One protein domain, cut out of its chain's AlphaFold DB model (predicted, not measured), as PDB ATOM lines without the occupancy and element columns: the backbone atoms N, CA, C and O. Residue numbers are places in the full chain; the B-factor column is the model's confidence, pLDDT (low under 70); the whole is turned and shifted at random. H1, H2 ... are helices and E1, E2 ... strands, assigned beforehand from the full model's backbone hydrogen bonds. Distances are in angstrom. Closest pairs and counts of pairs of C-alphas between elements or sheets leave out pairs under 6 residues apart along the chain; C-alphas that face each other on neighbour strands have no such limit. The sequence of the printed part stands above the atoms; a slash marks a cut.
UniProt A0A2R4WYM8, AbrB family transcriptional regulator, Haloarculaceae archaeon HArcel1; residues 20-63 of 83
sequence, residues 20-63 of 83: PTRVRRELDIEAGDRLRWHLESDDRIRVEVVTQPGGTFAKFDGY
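AT A GLANCE: This is residues 20 to 63 of the 83 residues of the protein "AbrB family transcriptional regulator" of Haloarculaceae archaeon HArcel1 (UniProt A0A2R4WYM8). A short helix, H1, lies off to one side of a two-stranded hairpin, E1 and E2, and residues 55 to 63 stick out as a tail that adds to the length. The 44 printed residues hold H1, E1 and E2 in that order, with an antiparallel sheet E1 - E2; the class is mixed, helices and strands, with under half of the residues in named elements. The whole is only just extended, close to loose, with a radius of gyration of the C-alphas of 14.1 A and spans of 50 by 20 by 12 A.

HOW THE PARTS SIT: In H1, residues 21 to 26, every O i to N i+4 pair is within hydrogen-bond range. A short link leads to E1, residues 34 to 39. E2, residues 45 to 50, forms a hairpin with E1, antiparallel at 154 degrees; N 36 and O 48 are within hydrogen-bond range at 2.8 A. H1 and E2 are apart.

IN THESE COORDINATES: H1 begins at C-alpha 21 (-16.291, 36.432, -13.995). E1 measures 16.3 A and E2 15.3 A, ending at C-alpha 50 (-1.588, 45.972, -10.573).

THE WHOLE: The farthest C-alphas, of Asp 42 and Tyr 63, are 50.4 A apart. The printed part has no cut and no long link. Residues 51 to 63 have pLDDT under 70.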
ATOM      1  N   PRO A  20     -16.823  39.282 -10.090       80.88
ATOM      2  CA  PRO A  20     -17.614  38.577 -11.089       80.88
ATOM      3  C   PRO A  20     -16.761  38.166 -12.292       80.88
ATOM      4  O   PRO A  20     -15.875  38.902 -12.726       80.88
ATOM      5  N   THR A  21     -17.055  36.999 -12.869       79.00
ATOM      6  CA  THR A  21     -16.291  36.432 -13.995       79.00
ATOM      7  C   THR A  21     -16.178  37.387 -15.182       79.00
ATOM      8  O   THR A  21     -15.156  37.388 -15.860       79.00
ATOM      9  N   ARG A  22     -17.203  38.216 -15.425       76.19
ATOM     10  CA  ARG A  22     -17.191  39.225 -16.493       76.19
ATOM     11  C   ARG A  22     -16.080  40.256 -16.276       76.19
ATOM     12  O   ARG A  22     -15.242  40.412 -17.152       76.19
ATOM     13  N   VAL A  23     -16.021  40.845 -15.081       81.62
ATOM     14  CA  VAL A  23     -14.994  41.826 -14.694       81.62
ATOM     15  C   VAL A  23     -13.599  41.202 -14.740       81.62
ATOM     16  O   VAL A  23     -12.670  41.816 -15.248       81.62
ATOM     17  N   ARG A  24     -13.448  39.949 -14.282       78.31
ATOM     18  CA  ARG A  24     -12.161  39.236 -14.371       78.31
ATOM     19  C   ARG A  24     -11.671  39.064 -15.805       78.31
ATOM     20  O   ARG A  24     -10.479  39.178 -16.028       78.31
ATOM     21  N   ARG A  25     -12.561  38.750 -16.749       78.69
ATOM     22  CA  ARG A  25     -12.192  38.539 -18.159       78.69
ATOM     23  C   ARG A  25     -11.903  39.843 -18.888       78.69
ATOM     24  O   ARG A  25     -11.054  39.864 -19.761       78.69
ATOM     25  N   GLU A  26     -12.627  40.903 -18.554       79.31
ATOM     26  CA  GLU A  26     -12.463  42.203 -19.206       79.31
ATOM     27  C   GLU A  26     -11.203  42.934 -18.732       79.31
ATOM     28  O   GLU A  26     -10.536  43.592 -19.524       79.31
ATOM     29  N   LEU A  27     -10.848  42.768 -17.454       78.81
ATOM     30  CA  LEU A  27      -9.636  43.327 -16.852       78.81
ATOM     31  C   LEU A  27      -8.457  42.339 -16.812       78.81
ATOM     32  O   LEU A  27      -7.445  42.653 -16.191       78.81
ATOM     33  N   ASP A  28      -8.609  41.161 -17.425       75.56
ATOM     34  CA  ASP A  28      -7.604  40.089 -17.502       75.56
ATOM     35  C   ASP A  28      -6.964  39.729 -16.141       75.56
ATOM     36  O   ASP A  28      -5.752  39.672 -15.984       75.56
ATOM     37  N   ILE A  29      -7.803  39.532 -15.115       81.12
ATOM     38  CA  ILE A  29      -7.363  39.284 -13.733       81.12
ATOM     39  C   ILE A  29      -7.095  37.795 -13.494       81.12
ATOM     40  O   ILE A  29      -8.022  36.963 -13.439       81.12
ATOM     41  N   GLU A  30      -5.840  37.487 -13.190       78.12
ATOM     42  CA  GLU A  30      -5.344  36.154 -12.874       78.12
ATOM     43  C   GLU A  30      -5.137  35.928 -11.366       78.12
ATOM     44  O   GLU A  30      -5.197  36.830 -10.522       78.12
ATOM     45  N   ALA A  31      -4.938  34.665 -10.983       74.19
ATOM     46  CA  ALA A  31      -4.617  34.326  -9.602       74.19
ATOM     47  C   ALA A  31      -3.198  34.813  -9.261       74.19
ATOM     48  O   ALA A  31      -2.227  34.351  -9.846       74.19
ATOM     49  N   GLY A  32      -3.081  35.711  -8.280       72.88
ATOM     50  CA  GLY A  32      -1.803  36.326  -7.888       72.88
ATOM     51  C   GLY A  32      -1.700  37.815  -8.229       72.88
ATOM     52  O   GLY A  32      -0.799  38.500  -7.723       72.88
ATOM     53  N   ASP A  33      -2.659  38.332  -8.999       79.00
ATOM     54  CA  ASP A  33      -2.779  39.759  -9.254       79.00
ATOM     55  C   ASP A  33      -3.166  40.534  -8.001       79.00
ATOM     56  O   ASP A  33      -3.903  40.070  -7.123       79.00
ATOM     57  N   ARG A  34      -2.637  41.754  -7.916       80.94
ATOM     58  CA  ARG A  34      -2.912  42.674  -6.816       80.94
ATOM     59  C   ARG A  34      -3.859  43.753  -7.301       80.94
ATOM     60  O   ARG A  34      -3.690  44.292  -8.387       80.94
ATOM     61  N   LEU A  35      -4.822  44.109  -6.462       83.12
ATOM     62  CA  LEU A  35      -5.735  45.215  -6.726       83.12
ATOM     63  C   LEU A  35      -5.316  46.427  -5.902       83.12
ATOM     64  O   LEU A  35      -5.144  46.325  -4.683       83.12
ATOM     65  N   ARG A  36      -5.155  47.572  -6.563       80.94
ATOM     66  CA  ARG A  36      -4.999  48.871  -5.913       80.94
ATOM     67  C   ARG A  36      -6.364  49.540  -5.836       80.94
ATOM     68  O   ARG A  36      -7.074  49.633  -6.828       80.94
ATOM     69  N   TRP A  37      -6.704  50.008  -4.643       86.38
ATOM     70  CA  TRP A  37      -7.983  50.640  -4.351       86.38
ATOM     71  C   TRP A  37      -7.748  52.126  -4.112       86.38
ATOM     72  O   TRP A  37      -6.883  52.498  -3.318       86.38
ATOM     73  N   HIS A  38      -8.526  52.959  -4.786       83.00
ATOM     74  CA  HIS A  38      -8.573  54.395  -4.576       83.00
ATOM     75  C   HIS A  38      -9.959  54.764  -4.061       83.00
ATOM     76  O   HIS A  38     -10.967  54.408  -4.671       83.00
ATOM     77  N   LEU A  39      -9.989  55.451  -2.922       87.50
ATOM     78  CA  LEU A  39     -11.206  56.027  -2.365       87.50
ATOM     79  C   LEU A  39     -11.405  57.406  -2.989       87.50
ATOM     80  O   LEU A  39     -10.523  58.260  -2.884       87.50
ATOM     81  N   GLU A  40     -12.545  57.605  -3.638       91.12
ATOM     82  CA  GLU A  40     -12.962  58.903  -4.156       91.12
ATOM     83  C   GLU A  40     -13.955  59.561  -3.189       91.12
ATOM     84  O   GLU A  40     -14.605  58.891  -2.386       91.12
ATOM     85  N   SER A  41     -14.080  60.888  -3.258       87.31
ATOM     86  CA  SER A  41     -14.936  61.671  -2.353       87.31
ATOM     87  C   SER A  41     -16.439  61.428  -2.539       87.31
ATOM     88  O   SER A  41     -17.223  61.843  -1.693       87.31
ATOM     89  N   ASP A  42     -16.837  60.777  -3.633       87.25
ATOM     90  CA  ASP A  42     -18.236  60.563  -4.026       87.25
ATOM     91  C   ASP A  42     -18.765  59.171  -3.625       87.25
ATOM     92  O   ASP A  42     -19.573  58.592  -4.350       87.25
ATOM     93  N   ASP A  43     -18.240  58.569  -2.552       82.38
ATOM     94  CA  ASP A  43     -18.540  57.182  -2.134       82.38
ATOM     95  C   ASP A  43     -18.245  56.123  -3.217       82.38
ATOM     96  O   ASP A  43     -18.722  54.984  -3.175       82.38
ATOM     97  N   ARG A  44     -17.414  56.489  -4.197       83.56
ATOM     98  CA  ARG A  44     -16.942  55.609  -5.263       83.56
ATOM     99  C   ARG A  44     -15.573  55.054  -4.916       83.56
ATOM    100  O   ARG A  44     -14.723  55.725  -4.327       83.56
ATOM    101  N   ILE A  45     -15.364  53.806  -5.315       82.62
ATOM    102  CA  ILE A  45     -14.063  53.158  -5.250       82.62
ATOM    103  C   ILE A  45     -13.593  52.890  -6.669       82.62
ATOM    104  O   ILE A  45     -14.304  52.274  -7.464       82.62
ATOM    105  N   ARG A  46     -12.380  53.333  -6.984       80.75
ATOM    106  CA  ARG A  46     -11.706  52.972  -8.227       80.75
ATOM    107  C   ARG A  46     -10.734  51.842  -7.932       80.75
ATOM    108  O   ARG A  46      -9.895  51.952  -7.036       80.75
ATOM    109  N   VAL A  47     -10.867  50.752  -8.675       82.88
ATOM    110  CA  VAL A  47     -10.021  49.568  -8.532       82.88
ATOM    111  C   VAL A  47      -9.156  49.441  -9.770       82.88
ATOM    112  O   VAL A  47      -9.671  49.400 -10.882       82.88
ATOM    113  N   GLU A  48      -7.846  49.379  -9.576       80.50
ATOM    114  CA  GLU A  48      -6.876  49.204 -10.651       80.50
ATOM    115  C   GLU A  48      -6.132  47.887 -10.457       80.50
ATOM    116  O   GLU A  48      -5.647  47.576  -9.362       80.50
ATOM    117  N   VAL A  49      -6.050  47.098 -11.528       80.50
ATOM    118  CA  VAL A  49      -5.274  45.860 -11.534       80.50
ATOM    119  C   VAL A  49      -3.801  46.233 -11.617       80.50
ATOM    120  O   VAL A  49      -3.350  46.859 -12.574       80.50
ATOM    121  N   VAL A  50      -3.043  45.869 -10.589       79.50
ATOM    122  CA  VAL A  50      -1.588  45.972 -10.573       79.50
ATOM    123  C   VAL A  50      -1.050  44.595 -10.922       79.50
ATOM    124  O   VAL A  50      -0.787  43.771 -10.037       79.50
ATOM    125  N   THR A  51      -0.893  44.358 -12.222       66.12
ATOM    126  CA  THR A  51      -0.226  43.167 -12.741       66.12
ATOM    127  C   THR A  51       1.180  43.134 -12.160       66.12
ATOM    128  O   THR A  51       1.961  44.086 -12.286       66.12
ATOM    129  N   GLN A  52       1.513  42.058 -11.456       58.47
ATOM    130  CA  GLN A  52       2.909  41.827 -11.118       58.47
ATOM    131  C   GLN A  52       3.583  41.343 -12.399       58.47
ATOM    132  O   GLN A  52       3.116  40.349 -12.950       58.47
ATOM    133  N   PRO A  53       4.658  41.986 -12.895       50.91
ATOM    134  CA  PRO A  53       5.475  41.356 -13.920       50.91
ATOM    135  C   PRO A  53       5.947  40.032 -13.320       50.91
ATOM    136  O   PRO A  53       6.665  40.036 -12.317       50.91
ATOM    137  N   GLY A  54       5.416  38.926 -13.850       52.03
ATOM    138  CA  GLY A  54       5.469  37.619 -13.211       52.03
ATOM    139  C   GLY A  54       6.874  37.294 -12.730       52.03
ATOM    140  O   GLY A  54       7.854  37.441 -13.465       52.03
ATOM    141  N   GLY A  55       6.970  36.884 -11.467       46.06
ATOM    142  CA  GLY A  55       8.223  36.423 -10.890       46.06
ATOM    143  C   GLY A  55       8.838  35.359 -11.794       46.06
ATOM    144  O   GLY A  55       8.211  34.337 -12.041       46.06
ATOM    145  N   THR A  56      10.036  35.641 -12.309       53.88
ATOM    146  CA  THR A  56      10.955  34.773 -13.076       53.88
ATOM    147  C   THR A  56      10.430  34.113 -14.369       53.88
ATOM    148  O   THR A  56      11.219  33.935 -15.290       53.88
ATOM    149  N   PHE A  57       9.135  33.819 -14.516       50.28
ATOM    150  CA  PHE A  57       8.557  33.074 -15.643       50.28
ATOM    151  C   PHE A  57       7.836  33.945 -16.680       50.28
ATOM    152  O   PHE A  57       7.606  33.482 -17.789       50.28
ATOM    153  N   ALA A  58       7.550  35.222 -16.394       50.34
ATOM    154  CA  ALA A  58       6.931  36.120 -17.383       50.34
ATOM    155  C   ALA A  58       7.874  36.533 -18.534       50.34
ATOM    156  O   ALA A  58       7.438  37.158 -19.493       50.34
ATOM    157  N   LYS A  59       9.170  36.201 -18.442       47.94
ATOM    158  CA  LYS A  59      10.174  36.369 -19.512       47.94
ATOM    159  C   LYS A  59      10.577  35.043 -20.168       47.94
ATOM    160  O   LYS A  59      11.617  34.978 -20.816       47.94
ATOM    161  N   PHE A  60       9.822  33.973 -19.942       45.47
ATOM    162  CA  PHE A  60      10.098  32.693 -20.578       45.47
ATOM    163  C   PHE A  60       9.330  32.617 -21.902       45.47
ATOM    164  O   PHE A  60       8.169  32.230 -21.923       45.47
ATOM    165  N   ASP A  61       9.987  32.989 -23.001       52.34
ATOM    166  CA  ASP A  61       9.464  32.922 -24.383       52.34
ATOM    167  C   ASP A  61       9.432  31.474 -24.938       52.34
ATOM    168  O   ASP A  61       9.465  31.227 -26.137       52.34
ATOM    169  N   GLY A  62       9.416  30.474 -24.052       51.56
ATOM    170  CA  GLY A  62       9.623  29.080 -24.428       51.56
ATOM    171  C   GLY A  62      11.070  28.765 -24.825       51.56
ATOM    172  O   GLY A  62      11.939  29.628 -24.941       51.56
ATOM    173  N   TYR A  63      11.345  27.473 -25.001       45.72
ATOM    174  CA  TYR A  63      12.504  27.014 -25.761       45.72
ATOM    175  C   TYR A  63      12.068  26.896 -27.220       45.72
ATOM    176  O   TYR A  63      11.161  26.121 -27.519       45.72
TER     177      TYR A  63